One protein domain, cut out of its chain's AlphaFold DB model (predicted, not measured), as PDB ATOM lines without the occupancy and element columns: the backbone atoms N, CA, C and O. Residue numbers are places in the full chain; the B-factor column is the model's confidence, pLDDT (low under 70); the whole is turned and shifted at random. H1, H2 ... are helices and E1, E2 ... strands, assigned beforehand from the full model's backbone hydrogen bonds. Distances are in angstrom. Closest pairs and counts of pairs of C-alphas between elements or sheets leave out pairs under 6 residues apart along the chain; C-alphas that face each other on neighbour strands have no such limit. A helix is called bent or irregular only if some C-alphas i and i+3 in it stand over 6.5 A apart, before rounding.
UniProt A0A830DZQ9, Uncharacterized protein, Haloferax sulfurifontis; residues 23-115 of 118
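This is residues 23 to 115 of the 118 residues of an uncharacterized protein of Haloferax sulfurifontis (UniProt A0A830DZQ9). There is little regular structure: strand E1 lies between helices H1 and H2 at one end, and the long loop of residues 23 to 71 reaches out and folds back, making the longest axis. Of 93 printed residues, 29 are in named elements, mostly helix, in the order H1, E1, H2. The whole is only just compact, close to loose, with a radius of gyration of the C-alphas of 14.6 A, and spans 45 by 24 by 23 A.

Find C-alpha 72 at (198.381, 270.585, 355.657); H1, residues 72 to 85, runs 14.1 A from there and is irregular, C-alphas 81 and 84 being 8.5 A apart. E1 is residues 86 to 89. H2, residues 105 to 115, runs 15.6 A to C-alpha 115 at (186.427, 270.586, 339.323).

The closest C-alphas of H1 and E1, Tyr 79 and Val 86, are 6.5 A apart; those of E1 and H2, Ile 87 and Val 108, 7.9 A. H1 and H2 are apart. E1 pairs with no named strand. Residues 29 to 30 pair antiparallel with 63 to 64. O i to N i+4 pairs within hydrogen-bond range are 6 of 10 in H1, 6 of 7 in H2.

The farthest C-alphas, Asp 54 and Asp 92, are 47.0 A apart. The printed part has no cut; the link E1 to H2 is long. Residues 42, 44, 99 and 113 to 115 have pLDDT under 70.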
ATOM      1  N   TRP A  23     201.083 268.336 346.119       90.88
ATOM      2  CA  TRP A  23     202.449 268.286 345.622       90.88
ATOM      3  C   TRP A  23     202.468 268.403 344.097       90.88
ATOM      4  O   TRP A  23     201.963 267.543 343.382       90.88
ATOM      5  N   ALA A  24     203.098 269.450 343.586       88.69
ATOM      6  CA  ALA A  24     203.249 269.724 342.162       88.69
ATOM      7  C   ALA A  24     204.718 269.788 341.729       88.69
ATOM      8  O   ALA A  24     205.036 270.392 340.710       88.69
ATOM      9  N   GLY A  25     205.635 269.177 342.482       86.06
ATOM     10  CA  GLY A  25     207.020 269.043 342.031       86.06
ATOM     11  C   GLY A  25     207.160 268.033 340.888       86.06
ATOM     12  O   GLY A  25     206.351 267.128 340.743       86.06
ATOM     13  N   ASP A  26     208.233 268.133 340.102       84.12
ATOM     14  CA  ASP A  26     208.517 267.191 339.003       84.12
ATOM     15  C   ASP A  26     208.860 265.761 339.447       84.12
ATOM     16  O   ASP A  26     208.868 264.828 338.643       84.12
ATOM     17  N   SER A  27     209.201 265.580 340.719       85.75
ATOM     18  CA  SER A  27     209.647 264.306 341.282       85.75
ATOM     19  C   SER A  27     208.915 264.007 342.576       85.75
ATOM     20  O   SER A  27     208.562 264.937 343.301       85.75
ATOM     21  N   GLY A  28     208.780 262.723 342.907       85.25
ATOM     22  CA  GLY A  28     208.158 262.310 344.159       85.25
ATOM     23  C   GLY A  28     208.837 262.932 345.383       85.25
ATOM     24  O   GLY A  28     210.070 262.942 345.494       85.25
ATOM     25  N   LEU A  29     208.030 263.458 346.300       86.00
ATOM     26  CA  LEU A  29     208.488 264.013 347.561       86.00
ATOM     27  C   LEU A  29     208.559 262.902 348.600       86.00
ATOM     28  O   LEU A  29     207.555 262.307 348.983       86.00
ATOM     29  N   ARG A  30     209.761 262.642 349.105       85.31
ATOM     30  CA  ARG A  30     209.940 261.687 350.193       85.31
ATOM     31  C   ARG A  30     209.607 262.341 351.529       85.31
ATOM     32  O   ARG A  30     210.314 263.254 351.954       85.31
ATOM     33  N   CYS A  31     208.618 261.798 352.228       81.75
ATOM     34  CA  CYS A  31     208.375 262.152 353.616       81.75
ATOM     35  C   CYS A  31     209.471 261.542 354.497       81.75
ATOM     36  O   CYS A  31     209.655 260.322 354.531       81.75
ATOM     37  N   THR A  32     210.236 262.378 355.195       75.31
ATOM     38  CA  THR A  32     211.284 261.905 356.109       75.31
ATOM     39  C   THR A  32     210.732 261.409 357.442       75.31
ATOM     40  O   THR A  32     211.312 260.477 357.995       75.31
ATOM     41  N   ASN A  33     209.610 261.972 357.907       75.88
ATOM     42  CA  ASN A  33     208.951 261.611 359.168       75.88
ATOM     43  C   ASN A  33     207.436 261.395 358.977       75.88
ATOM     44  O   ASN A  33     206.632 262.173 359.480       75.88
ATOM     45  N   PRO A  34     207.013 260.355 358.251       78.19
ATOM     46  CA  PRO A  34     205.588 260.070 358.059       78.19
ATOM     47  C   PRO A  34     204.827 259.804 359.365       78.19
ATOM     48  O   PRO A  34     203.647 260.111 359.454       78.19
ATOM     49  N   THR A  35     205.505 259.316 360.405       79.06
ATOM     50  CA  THR A  35     204.901 259.100 361.728       79.06
ATOM     51  C   THR A  35     204.525 260.393 362.462       79.06
ATOM     52  O   THR A  35     203.787 260.366 363.434       79.06
ATOM     53  N   ASP A  36     205.034 261.546 362.025       80.25
ATOM     54  CA  ASP A  36     204.629 262.831 362.609       80.25
ATOM     55  C   ASP A  36     203.279 263.303 362.030       80.25
ATOM     56  O   ASP A  36     202.686 264.245 362.545       80.25
ATOM     57  N   TYR A  37     202.785 262.643 360.972       75.75
ATOM     58  CA  TYR A  37     201.571 263.012 360.243       75.75
ATOM     59  C   TYR A  37     200.559 261.856 360.144       75.75
ATOM     60  O   TYR A  37     199.694 261.885 359.273       75.75
ATOM     61  N   GLU A  38     200.658 260.834 361.003       76.31
ATOM     62  CA  GLU A  38     199.793 259.634 360.947       76.31
ATOM     63  C   GLU A  38     198.310 259.984 361.052       76.31
ATOM     64  O   GLU A  38     197.504 259.392 360.349       76.31
ATOM     65  N   ASP A  39     197.962 260.992 361.857       75.50
ATOM     66  CA  ASP A  39     196.583 261.477 362.004       75.50
ATOM     67  C   ASP A  39     196.014 262.110 360.718       75.50
ATOM     68  O   ASP A  39     194.799 262.269 360.589       75.50
ATOM     69  N   PHE A  40     196.880 262.486 359.769       73.69
ATOM     70  CA  PHE A  40     196.506 263.092 358.487       73.69
ATOM     71  C   PHE A  40     196.585 262.117 357.321       73.69
ATOM     72  O   PHE A  40     195.970 262.346 356.280       73.69
ATOM     73  N   PHE A  41     197.353 261.044 357.472       74.06
ATOM     74  CA  PHE A  41     197.341 259.954 356.521       74.06
ATOM     75  C   PHE A  41     196.052 259.148 356.711       74.06
ATOM     76  O   PHE A  41     195.739 258.704 357.811       74.06
ATOM     77  N   GLY A  42     195.281 258.964 355.637       67.44
ATOM     78  CA  GLY A  42     194.138 258.049 355.676       67.44
ATOM     79  C   GLY A  42     194.585 256.608 355.953       67.44
ATOM     80  O   GLY A  42     195.744 256.262 355.721       67.44
ATOM     81  N   ASP A  43     193.652 255.746 356.375       70.94
ATOM     82  CA  ASP A  43     193.891 254.307 356.623       70.94
ATOM     83  C   ASP A  43     194.510 253.552 355.422       70.94
ATOM     84  O   ASP A  43     195.002 252.433 355.569       70.94
ATOM     85  N   ASP A  44     194.485 254.144 354.227       68.56
ATOM     86  CA  ASP A  44     195.065 253.595 353.001       68.56
ATOM     87  C   ASP A  44     196.605 253.692 352.931       68.56
ATOM     88  O   ASP A  44     197.219 253.037 352.083       68.56
ATOM     89  N   VAL A  45     197.255 254.477 353.800       75.00
ATOM     90  CA  VAL A  45     198.721 254.629 353.807       75.00
ATOM     91  C   VAL A  45     199.366 253.621 354.755       75.00
ATOM     92  O   VAL A  45     199.129 253.629 355.961       75.00
ATOM     93  N   ASP A  46     200.247 252.770 354.220       78.50
ATOM     94  CA  ASP A  46     201.011 251.828 355.038       78.50
ATOM     95  C   ASP A  46     202.128 252.543 355.812       78.50
ATOM     96  O   ASP A  46     203.198 252.865 355.284       78.50
ATOM     97  N   LEU A  47     201.863 252.772 357.095       80.25
ATOM     98  CA  LEU A  47     202.801 253.352 358.054       80.25
ATOM     99  C   LEU A  47     203.587 252.279 358.829       80.25
ATOM    100  O   LEU A  47     204.255 252.567 359.824       80.25
ATOM    101  N   SER A  48     203.558 251.025 358.370       81.62
ATOM    102  CA  SER A  48     204.323 249.954 359.000       81.62
ATOM    103  C   SER A  48     205.836 250.198 358.875       81.62
ATOM    104  O   SER A  48     206.328 250.597 357.813       81.62
ATOM    105  N   PRO A  49     206.624 249.914 359.929       81.88
ATOM    106  CA  PRO A  49     208.076 250.004 359.865       81.88
ATOM    107  C   PRO A  49     208.644 249.153 358.727       81.88
ATOM    108  O   PRO A  49     208.277 247.990 358.550       81.88
ATOM    109  N   VAL A  50     209.599 249.704 357.980       83.19
ATOM    110  CA  VAL A  50     210.275 248.962 356.908       83.19
ATOM    111  C   VAL A  50     211.567 248.350 357.423       83.19
ATOM    112  O   VAL A  50     212.376 249.010 358.079       83.19
ATOM    113  N   THR A  51     211.814 247.083 357.096       85.62
ATOM    114  CA  THR A  51     213.102 246.453 357.397       85.62
ATOM    115  C   THR A  51     214.163 246.981 356.437       85.62
ATOM    116  O   THR A  51     214.112 246.752 355.227       85.62
ATOM    117  N   LYS A  52     215.147 247.699 356.976       81.75
ATOM    118  CA  LYS A  52     216.289 248.200 356.213       81.75
ATOM    119  C   LYS A  52     217.236 247.051 355.831       81.75
ATOM    120  O   LYS A  52     217.237 246.004 356.478       81.75
ATOM    121  N   PRO A  53     218.112 247.246 354.826       82.25
ATOM    122  CA  PRO A  53     219.090 246.232 354.415       82.25
ATOM    123  C   PRO A  53     220.057 245.779 355.522       82.25
ATOM    124  O   PRO A  53     220.653 244.712 355.414       82.25
ATOM    125  N   ASP A  54     220.226 246.578 356.578       86.50
ATOM    126  CA  ASP A  54     221.033 246.257 357.762       86.50
ATOM    127  C   ASP A  54     220.278 245.409 358.808       86.50
ATOM    128  O   ASP A  54     220.821 245.117 359.875       86.50
ATOM    129  N   GLY A  55     219.034 245.012 358.509       84.94
ATOM    130  CA  GLY A  55     218.164 244.223 359.378       84.94
ATOM    131  C   GLY A  55     217.485 245.023 360.491       84.94
ATOM    132  O   GLY A  55     216.800 244.426 361.319       84.94
ATOM    133  N   ARG A  56     217.668 246.349 360.546       87.19
ATOM    134  CA  ARG A  56     216.998 247.212 361.528       87.19
ATOM    135  C   ARG A  56     215.666 247.710 360.990       87.19
ATOM    136  O   ARG A  56     215.518 247.959 359.794       87.19
ATOM    137  N   GLU A  57     214.715 247.921 361.889       85.44
ATOM    138  CA  GLU A  57     213.472 248.603 361.544       85.44
ATOM    139  C   GLU A  57     213.741 250.097 361.332       85.44
ATOM    140  O   GLU A  57     214.454 250.762 362.094       85.44
ATOM    141  N   GLY A  58     213.237 250.603 360.214       76.38
ATOM    142  CA  GLY A  58     213.225 252.006 359.847       76.38
ATOM    143  C   GLY A  58     211.814 252.578 359.892       76.38
ATOM    144  O   GLY A  58     210.855 251.811 359.837       76.38
ATOM    145  N   PRO A  59     211.686 253.916 359.936       77.00
ATOM    146  CA  PRO A  59     210.388 254.551 359.745       77.00
ATOM    147  C   PRO A  59     209.809 254.156 358.377       77.00
ATOM    148  O   PRO A  59     210.598 253.873 357.461       77.00
ATOM    149  N   PRO A  60     208.474 254.141 358.222       80.56
ATOM    150  CA  PRO A  60     207.841 253.848 356.943       80.56
ATOM    151  C   PRO A  60     208.372 254.782 355.852       80.56
ATOM    152  O   PRO A  60     208.869 255.880 356.114       80.56
ATOM    153  N   THR A  61     208.329 254.320 354.606       81.50
ATOM    154  CA  THR A  61     208.755 255.135 353.463       81.50
ATOM    155  C   THR A  61     207.522 255.598 352.713       81.50
ATOM    156  O   THR A  61     207.041 254.896 351.832       81.50
ATOM    157  N   VAL A  62     207.034 256.786 353.066       84.50
ATOM    158  CA  VAL A  62     205.954 257.455 352.334       84.50
ATOM    159  C   VAL A  62     206.568 258.383 351.292       84.50
ATOM    160  O   VAL A  62     207.467 259.180 351.592       84.50
ATOM    161  N   VAL A  63     206.110 258.247 350.051       87.31
ATOM    162  CA  VAL A  63     206.500 259.092 348.921       87.31
ATOM    163  C   VAL A  63     205.226 259.643 348.306       87.31
ATOM    164  O   VAL A  63     204.363 258.858 347.935       87.31
ATOM    165  N   PHE A  64     205.138 260.965 348.204       86.19
ATOM    166  CA  PHE A  64     204.052 261.650 347.514       86.19
ATOM    167  C   PHE A  64     204.432 261.841 346.055       86.19
ATOM    168  O   PHE A  64     205.479 262.427 345.756       86.19
ATOM    169  N   GLU A  65     203.611 261.338 345.148       88.38
ATOM    170  CA  GLU A  65     203.764 261.553 343.719       88.38
ATOM    171  C   GLU A  65     203.245 262.944 343.313       88.38
ATOM    172  O   GLU A  65     202.489 263.582 344.051       88.38
ATOM    173  N   PRO A  66     203.675 263.483 342.159       86.81
ATOM    174  CA  PRO A  66     203.100 264.716 341.634       86.81
ATOM    175  C   PRO A  66     201.590 264.549 341.421       86.81
ATOM    176  O   PRO A  66     201.165 263.682 340.659       86.81
ATOM    177  N   GLY A  67     200.800 265.399 342.070       84.31
ATOM    178  CA  GLY A  67     199.343 265.318 342.103       84.31
ATOM    179  C   GLY A  67     198.782 264.715 343.390       84.31
ATOM    180  O   GLY A  67     197.569 264.753 343.566       84.31
ATOM    181  N   ASP A  68     199.609 264.218 344.310       86.62
ATOM    182  CA  ASP A  68     199.118 263.752 345.607       86.62
ATOM    183  C   ASP A  68     198.775 264.919 346.538       86.62
ATOM    184  O   ASP A  68     199.453 265.955 346.566       86.62
ATOM    185  N   GLU A  69     197.726 264.723 347.338       87.25
ATOM    186  CA  GLU A  69     197.385 265.626 348.432       87.25
ATOM    187  C   GLU A  69     198.397 265.466 349.574       87.25
ATOM    188  O   GLU A  69     198.724 264.360 350.012       87.25
ATOM    189  N   LEU A  70     198.908 266.594 350.053       87.44
ATOM    190  CA  LEU A  70     199.815 266.677 351.183       87.44
ATOM    191  C   LEU A  70     199.027 266.995 352.458       87.44
ATOM    192  O   LEU A  70     198.179 267.892 352.441       87.44
ATOM    193  N   PRO A  71     199.379 266.376 353.600       87.00
ATOM    194  CA  PRO A  71     198.929 266.844 354.905       87.00
ATOM    195  C   PRO A  71     199.218 268.338 355.083       87.00
ATOM    196  O   PRO A  71     200.348 268.772 354.846       87.00
ATOM    197  N   LEU A  72     198.238 269.125 355.540       85.88
ATOM    198  CA  LEU A  72     198.381 270.585 355.657       85.88
ATOM    199  C   LEU A  72     199.572 271.006 356.527       85.88
ATOM    200  O   LEU A  72     200.299 271.925 356.156       85.88
ATOM    201  N   GLU A  73     199.823 270.317 357.645       83.88
ATOM    202  CA  GLU A  73     200.991 270.594 358.498       83.88
ATOM    203  C   GLU A  73     202.313 270.365 357.756       83.88
ATOM    204  O   GLU A  73     203.269 271.130 357.903       83.88
ATOM    205  N   MET A  74     202.366 269.334 356.912       85.12
ATOM    206  CA  MET A  74     203.536 269.062 356.086       85.12
ATOM    207  C   MET A  74     203.680 270.113 354.988       85.12
ATOM    208  O   MET A  74     204.765 270.663 354.805       85.12
ATOM    209  N   ALA A  75     202.587 270.425 354.291       86.19
ATOM    210  CA  ALA A  75     202.556 271.453 353.264       86.19
ATOM    211  C   ALA A  75     202.998 272.807 353.828       86.19
ATOM    212  O   ALA A  75     203.801 273.479 353.192       86.19
ATOM    213  N   GLN A  76     202.583 273.170 355.046       83.94
ATOM    214  CA  GLN A  76     203.011 274.397 355.717       83.94
ATOM    215  C   GLN A  76     204.527 274.424 355.952       83.94
ATOM    216  O   GLN A  76     205.174 275.429 355.660       83.94
ATOM    217  N   GLY A  77     205.104 273.317 356.432       81.81
ATOM    218  CA  GLY A  77     206.554 273.199 356.611       81.81
ATOM    219  C   GLY A  77     207.334 273.235 355.292       81.81
ATOM    220  O   GLY A  77     208.441 273.773 355.239       81.81
ATOM    221  N   LEU A  78     206.756 272.695 354.217       80.69
ATOM    222  CA  LEU A  78     207.371 272.660 352.890       80.69
ATOM    223  C   LEU A  78     207.238 273.983 352.141       80.69
ATOM    224  O   LEU A  78     208.151 274.329 351.398       80.69
ATOM    225  N   TYR A  79     206.147 274.725 352.339       81.06
ATOM    226  CA  TYR A  79     205.813 275.912 351.553       81.06
ATOM    227  C   TYR A  79     206.920 276.969 351.604       81.06
ATOM    228  O   TYR A  79     207.291 277.515 350.573       81.06
ATOM    229  N   SER A  80     207.552 277.167 352.765       77.25
ATOM    230  CA  SER A  80     208.683 278.100 352.907       77.25
ATOM    231  C   SER A  80     209.866 277.769 351.975       77.25
ATOM    232  O   SER A  80     210.580 278.667 351.529       77.25
ATOM    233  N   SER A  81     210.080 276.487 351.646       78.88
ATOM    234  CA  SER A  81     211.201 276.023 350.808       78.88
ATOM    235  C   SER A  81     210.805 275.576 349.397       78.88
ATOM    236  O   SER A  81     211.671 275.495 348.529       78.88
ATOM    237  N   PHE A  82     209.530 275.259 349.177       81.56
ATOM    238  CA  PHE A  82     209.006 274.638 347.960       81.56
ATOM    239  C   PHE A  82     207.668 275.259 347.532       81.56
ATOM    240  O   PHE A  82     206.826 274.564 346.968       81.56
ATOM    241  N   SER A  83     207.441 276.549 347.806       80.44
ATOM    242  CA  SER A  83     206.203 277.250 347.425       80.44
ATOM    243  C   SER A  83     205.906 277.175 345.926       80.44
ATOM    244  O   SER A  83     204.750 277.221 345.540       80.44
ATOM    245  N   ASP A  84     206.933 277.039 345.078       82.19
ATOM    246  CA  ASP A  84     206.807 276.843 343.624       82.19
ATOM    247  C   ASP A  84     206.298 275.445 343.224       82.19
ATOM    248  O   ASP A  84     206.078 275.177 342.048       82.19
ATOM    249  N   ARG A  85     206.158 274.528 344.188       84.69
ATOM    250  CA  ARG A  85     205.822 273.109 343.972       84.69
ATOM    251  C   ARG A  85     204.700 272.628 344.876       84.69
ATOM    252  O   ARG A  85     204.456 271.426 344.947       84.69
ATOM    253  N   VAL A  86     204.048 273.531 345.596       86.75
ATOM    254  CA  VAL A  86     202.911 273.216 346.456       86.75
ATOM    255  C   VAL A  86     201.758 274.104 346.030       86.75
ATOM    256  O   VAL A  86     201.856 275.322 346.114       86.75
ATOM    257  N   ILE A  87     200.671 273.484 345.587       87.50
ATOM    258  CA  ILE A  87     199.462 274.193 345.162       87.50
ATOM    259  C   ILE A  87     198.471 274.174 346.321       87.50
ATOM    260  O   ILE A  87     198.223 273.115 346.893       87.50
ATOM    261  N   ALA A  88     197.910 275.326 346.668       88.56
ATOM    262  CA  ALA A  88     196.967 275.501 347.762       88.56
ATOM    263  C   ALA A  88     195.542 275.684 347.221       88.56
ATOM    264  O   ALA A  88     195.293 276.517 346.348       88.56
ATOM    265  N   PHE A  89     194.592 274.948 347.788       87.56
ATOM    266  CA  PHE A  89     193.175 275.010 347.442       87.56
ATOM    267  C   PHE A  89     192.325 275.385 348.661       87.56
ATOM    268  O   PHE A  89     192.622 274.978 349.788       87.56
ATOM    269  N   ASP A  90     191.266 276.163 348.432       87.25
ATOM    270  CA  ASP A  90     190.202 276.385 349.416       87.25
ATOM    271  C   ASP A  90     189.224 275.197 349.475       87.25
ATOM    272  O   ASP A  90     189.292 274.273 348.659       87.25
ATOM    273  N   GLY A  91     188.295 275.217 350.434       81.38
ATOM    274  CA  GLY A  91     187.268 274.179 350.593       81.38
ATOM    275  C   GLY A  91     186.266 274.058 349.450       81.38
ATOM    276  O   GLY A  91     185.573 273.047 349.339       81.38
ATOM    277  N   ASP A  92     186.192 275.066 348.582       82.06
ATOM    278  CA  ASP A  92     185.394 275.036 347.360       82.06
ATOM    279  C   ASP A  92     186.189 274.433 346.180       82.06
ATOM    280  O   ASP A  92     185.656 274.284 345.078       82.06
ATOM    281  N   GLY A  93     187.456 274.056 346.405       78.50
ATOM    282  CA  GLY A  93     188.363 273.507 345.402       78.50
ATOM    283  C   GLY A  93     188.972 274.566 344.481       78.50
ATOM    284  O   GLY A  93     189.557 274.231 343.448       78.50
ATOM    285  N   ASN A  94     188.853 275.852 344.815       82.88
ATOM    286  CA  ASN A  94     189.503 276.912 344.061       82.88
ATOM    287  C   ASN A  94     190.951 277.063 344.508       82.88
ATOM    288  O   ASN A  94     191.280 277.055 345.692       82.88
ATOM    289  N   ARG A  95     191.823 277.264 343.526       84.31
ATOM    290  CA  ARG A  95     193.231 277.543 343.767       84.31
ATOM    291  C   ARG A  95     193.402 278.920 344.421       84.31
ATOM    292  O   ARG A  95     192.910 279.919 343.890       84.31
ATOM    293  N   LEU A  96     194.119 278.966 345.541       83.38
ATOM    294  CA  LEU A  96     194.379 280.179 346.328       83.38
ATOM    295  C   LEU A  96     195.716 280.843 345.988       83.38
ATOM    296  O   LEU A  96     195.887 282.049 346.184       83.38
ATOM    297  N   ASP A  97     196.674 280.070 345.491       75.69
ATOM    298  CA  ASP A  97     198.001 280.538 345.116       75.69
ATOM    299  C   ASP A  97     198.094 280.881 343.615       75.69
ATOM    300  O   ASP A  97     197.206 280.592 342.806       75.69
ATOM    301  N   ARG A  98     199.173 281.571 343.234       71.56
ATOM    302  CA  ARG A  98     199.422 281.918 341.831       71.56
ATOM    303  C   ARG A  98     200.141 280.765 341.128       71.56
ATOM    304  O   ARG A  98     201.133 280.307 341.676       71.56
ATOM    305  N   PRO A  99     199.734 280.405 339.895       67.31
ATOM    306  CA  PRO A  99     200.469 279.446 339.077       67.31
ATOM    307  C   PRO A  99     201.910 279.896 338.833       67.31
ATOM    308  O   PRO A  99     202.136 281.011 338.347       67.31
ATOM    309  N   ASP A 100     202.855 279.015 339.151       73.75
ATOM    310  CA  ASP A 100     204.277 279.112 338.840       73.75
ATOM    311  C   ASP A 100     204.631 278.220 337.635       73.75
ATOM    312  O   ASP A 100     203.994 277.212 337.335       73.75
ATOM    313  N   GLU A 101     205.671 278.619 336.910       71.62
ATOM    314  CA  GLU A 101     206.188 277.916 335.732       71.62
ATOM    315  C   GLU A 101     206.960 276.632 336.083       71.62
ATOM    316  O   GLU A 101     207.238 275.826 335.196       71.62
ATOM    317  N   SER A 102     207.286 276.435 337.364       75.62
ATOM    318  CA  SER A 102     208.015 275.268 337.888       75.62
ATOM    319  C   SER A 102     207.103 274.109 338.314       75.62
ATOM    320  O   SER A 102     207.590 273.088 338.801       75.62
ATOM    321  N   GLU A 103     205.788 274.268 338.164       79.69
ATOM    322  CA  GLU A 103     204.791 273.280 338.565       79.69
ATOM    323  C   GLU A 103     204.644 272.161 337.541       79.69
ATOM    324  O   GLU A 103     204.636 272.372 336.327       79.69
ATOM    325  N   ASN A 104     204.412 270.953 338.040       82.81
ATOM    326  CA  ASN A 104     204.069 269.827 337.200       82.81
ATOM    327  C   ASN A 104     202.660 270.012 336.608       82.81
ATOM    328  O   ASN A 104     201.650 269.890 337.305       82.81
ATOM    329  N   GLU A 105     202.586 270.238 335.295       80.25
ATOM    330  CA  GLU A 105     201.323 270.458 334.575       80.25
ATOM    331  C   GLU A 105     200.323 269.304 334.746       80.25
ATOM    332  O   GLU A 105     199.114 269.529 334.728       80.25
ATOM    333  N   THR A 106     200.802 268.069 334.935       78.56
ATOM    334  CA  THR A 106     199.924 266.907 335.143       78.56
ATOM    335  C   THR A 106     199.258 266.969 336.514       78.56
ATOM    336  O   THR A 106     198.049 266.762 336.601       78.56
ATOM    337  N   ALA A 107     200.016 267.315 337.560       78.38
ATOM    338  CA  ALA A 107     199.487 267.524 338.908       78.38
ATOM    339  C   ALA A 107     198.444 268.653 338.923       78.38
ATOM    340  O   ALA A 107     197.329 268.475 339.415       78.38
ATOM    341  N   VAL A 108     198.766 269.786 338.284       79.12
ATOM    342  CA  VAL A 108     197.835 270.916 338.128       79.12
ATOM    343  C   VAL A 108     196.573 270.466 337.391       79.12
ATOM    344  O   VAL A 108     195.460 270.749 337.835       79.12
ATOM    345  N   ALA A 109     196.719 269.752 336.271       77.62
ATOM    346  CA  ALA A 109     195.594 269.315 335.454       77.62
ATOM    347  C   ALA A 109     194.672 268.338 336.193       77.62
ATOM    348  O   ALA A 109     193.459 268.449 336.033       77.62
ATOM    349  N   GLN A 110     195.198 267.422 337.010       75.62
ATOM    350  CA  GLN A 110     194.379 266.483 337.789       75.62
ATOM    351  C   GLN A 110     193.414 267.210 338.733       75.62
ATOM    352  O   GLN A 110     192.219 266.912 338.743       75.62
ATOM    353  N   TRP A 111     193.911 268.213 339.454       73.62
ATOM    354  CA  TRP A 111     193.122 268.941 340.446       73.62
ATOM    355  C   TRP A 111     192.247 270.034 339.837       73.62
ATOM    356  O   TRP A 111     191.109 270.225 340.253       73.62
ATOM    357  N   THR A 112     192.715 270.700 338.781       70.75
ATOM    358  CA  THR A 112     191.936 271.753 338.107       70.75
ATOM    359  C   THR A 112     190.910 271.208 337.110       70.75
ATOM    360  O   THR A 112     189.850 271.807 336.937       70.75
ATOM    361  N   SER A 113     191.166 270.058 336.473       65.81
ATOM    362  CA  SER A 113     190.230 269.448 335.508       65.81
ATOM    363  C   SER A 113     189.146 268.605 336.184       65.81
ATOM    364  O   SER A 113     188.086 268.393 335.594       65.81
ATOM    365  N   GLY A 114     189.377 268.149 337.422       53.53
ATOM    366  CA  GLY A 114     188.386 267.432 338.231       53.53
ATOM    367  C   GLY A 114     187.245 268.313 338.760       53.53
ATOM    368  O   GLY A 114     186.169 267.794 339.056       53.53
ATOM    369  N   LEU A 115     187.431 269.638 338.815       48.56
ATOM    370  CA  LEU A 115     186.427 270.586 339.323       48.56
ATOM    371  C   LEU A 115     185.292 270.916 338.338       48.56
ATOM    372  O   LEU A 115     184.300 271.522 338.732       48.56
TER     373      LEU A 115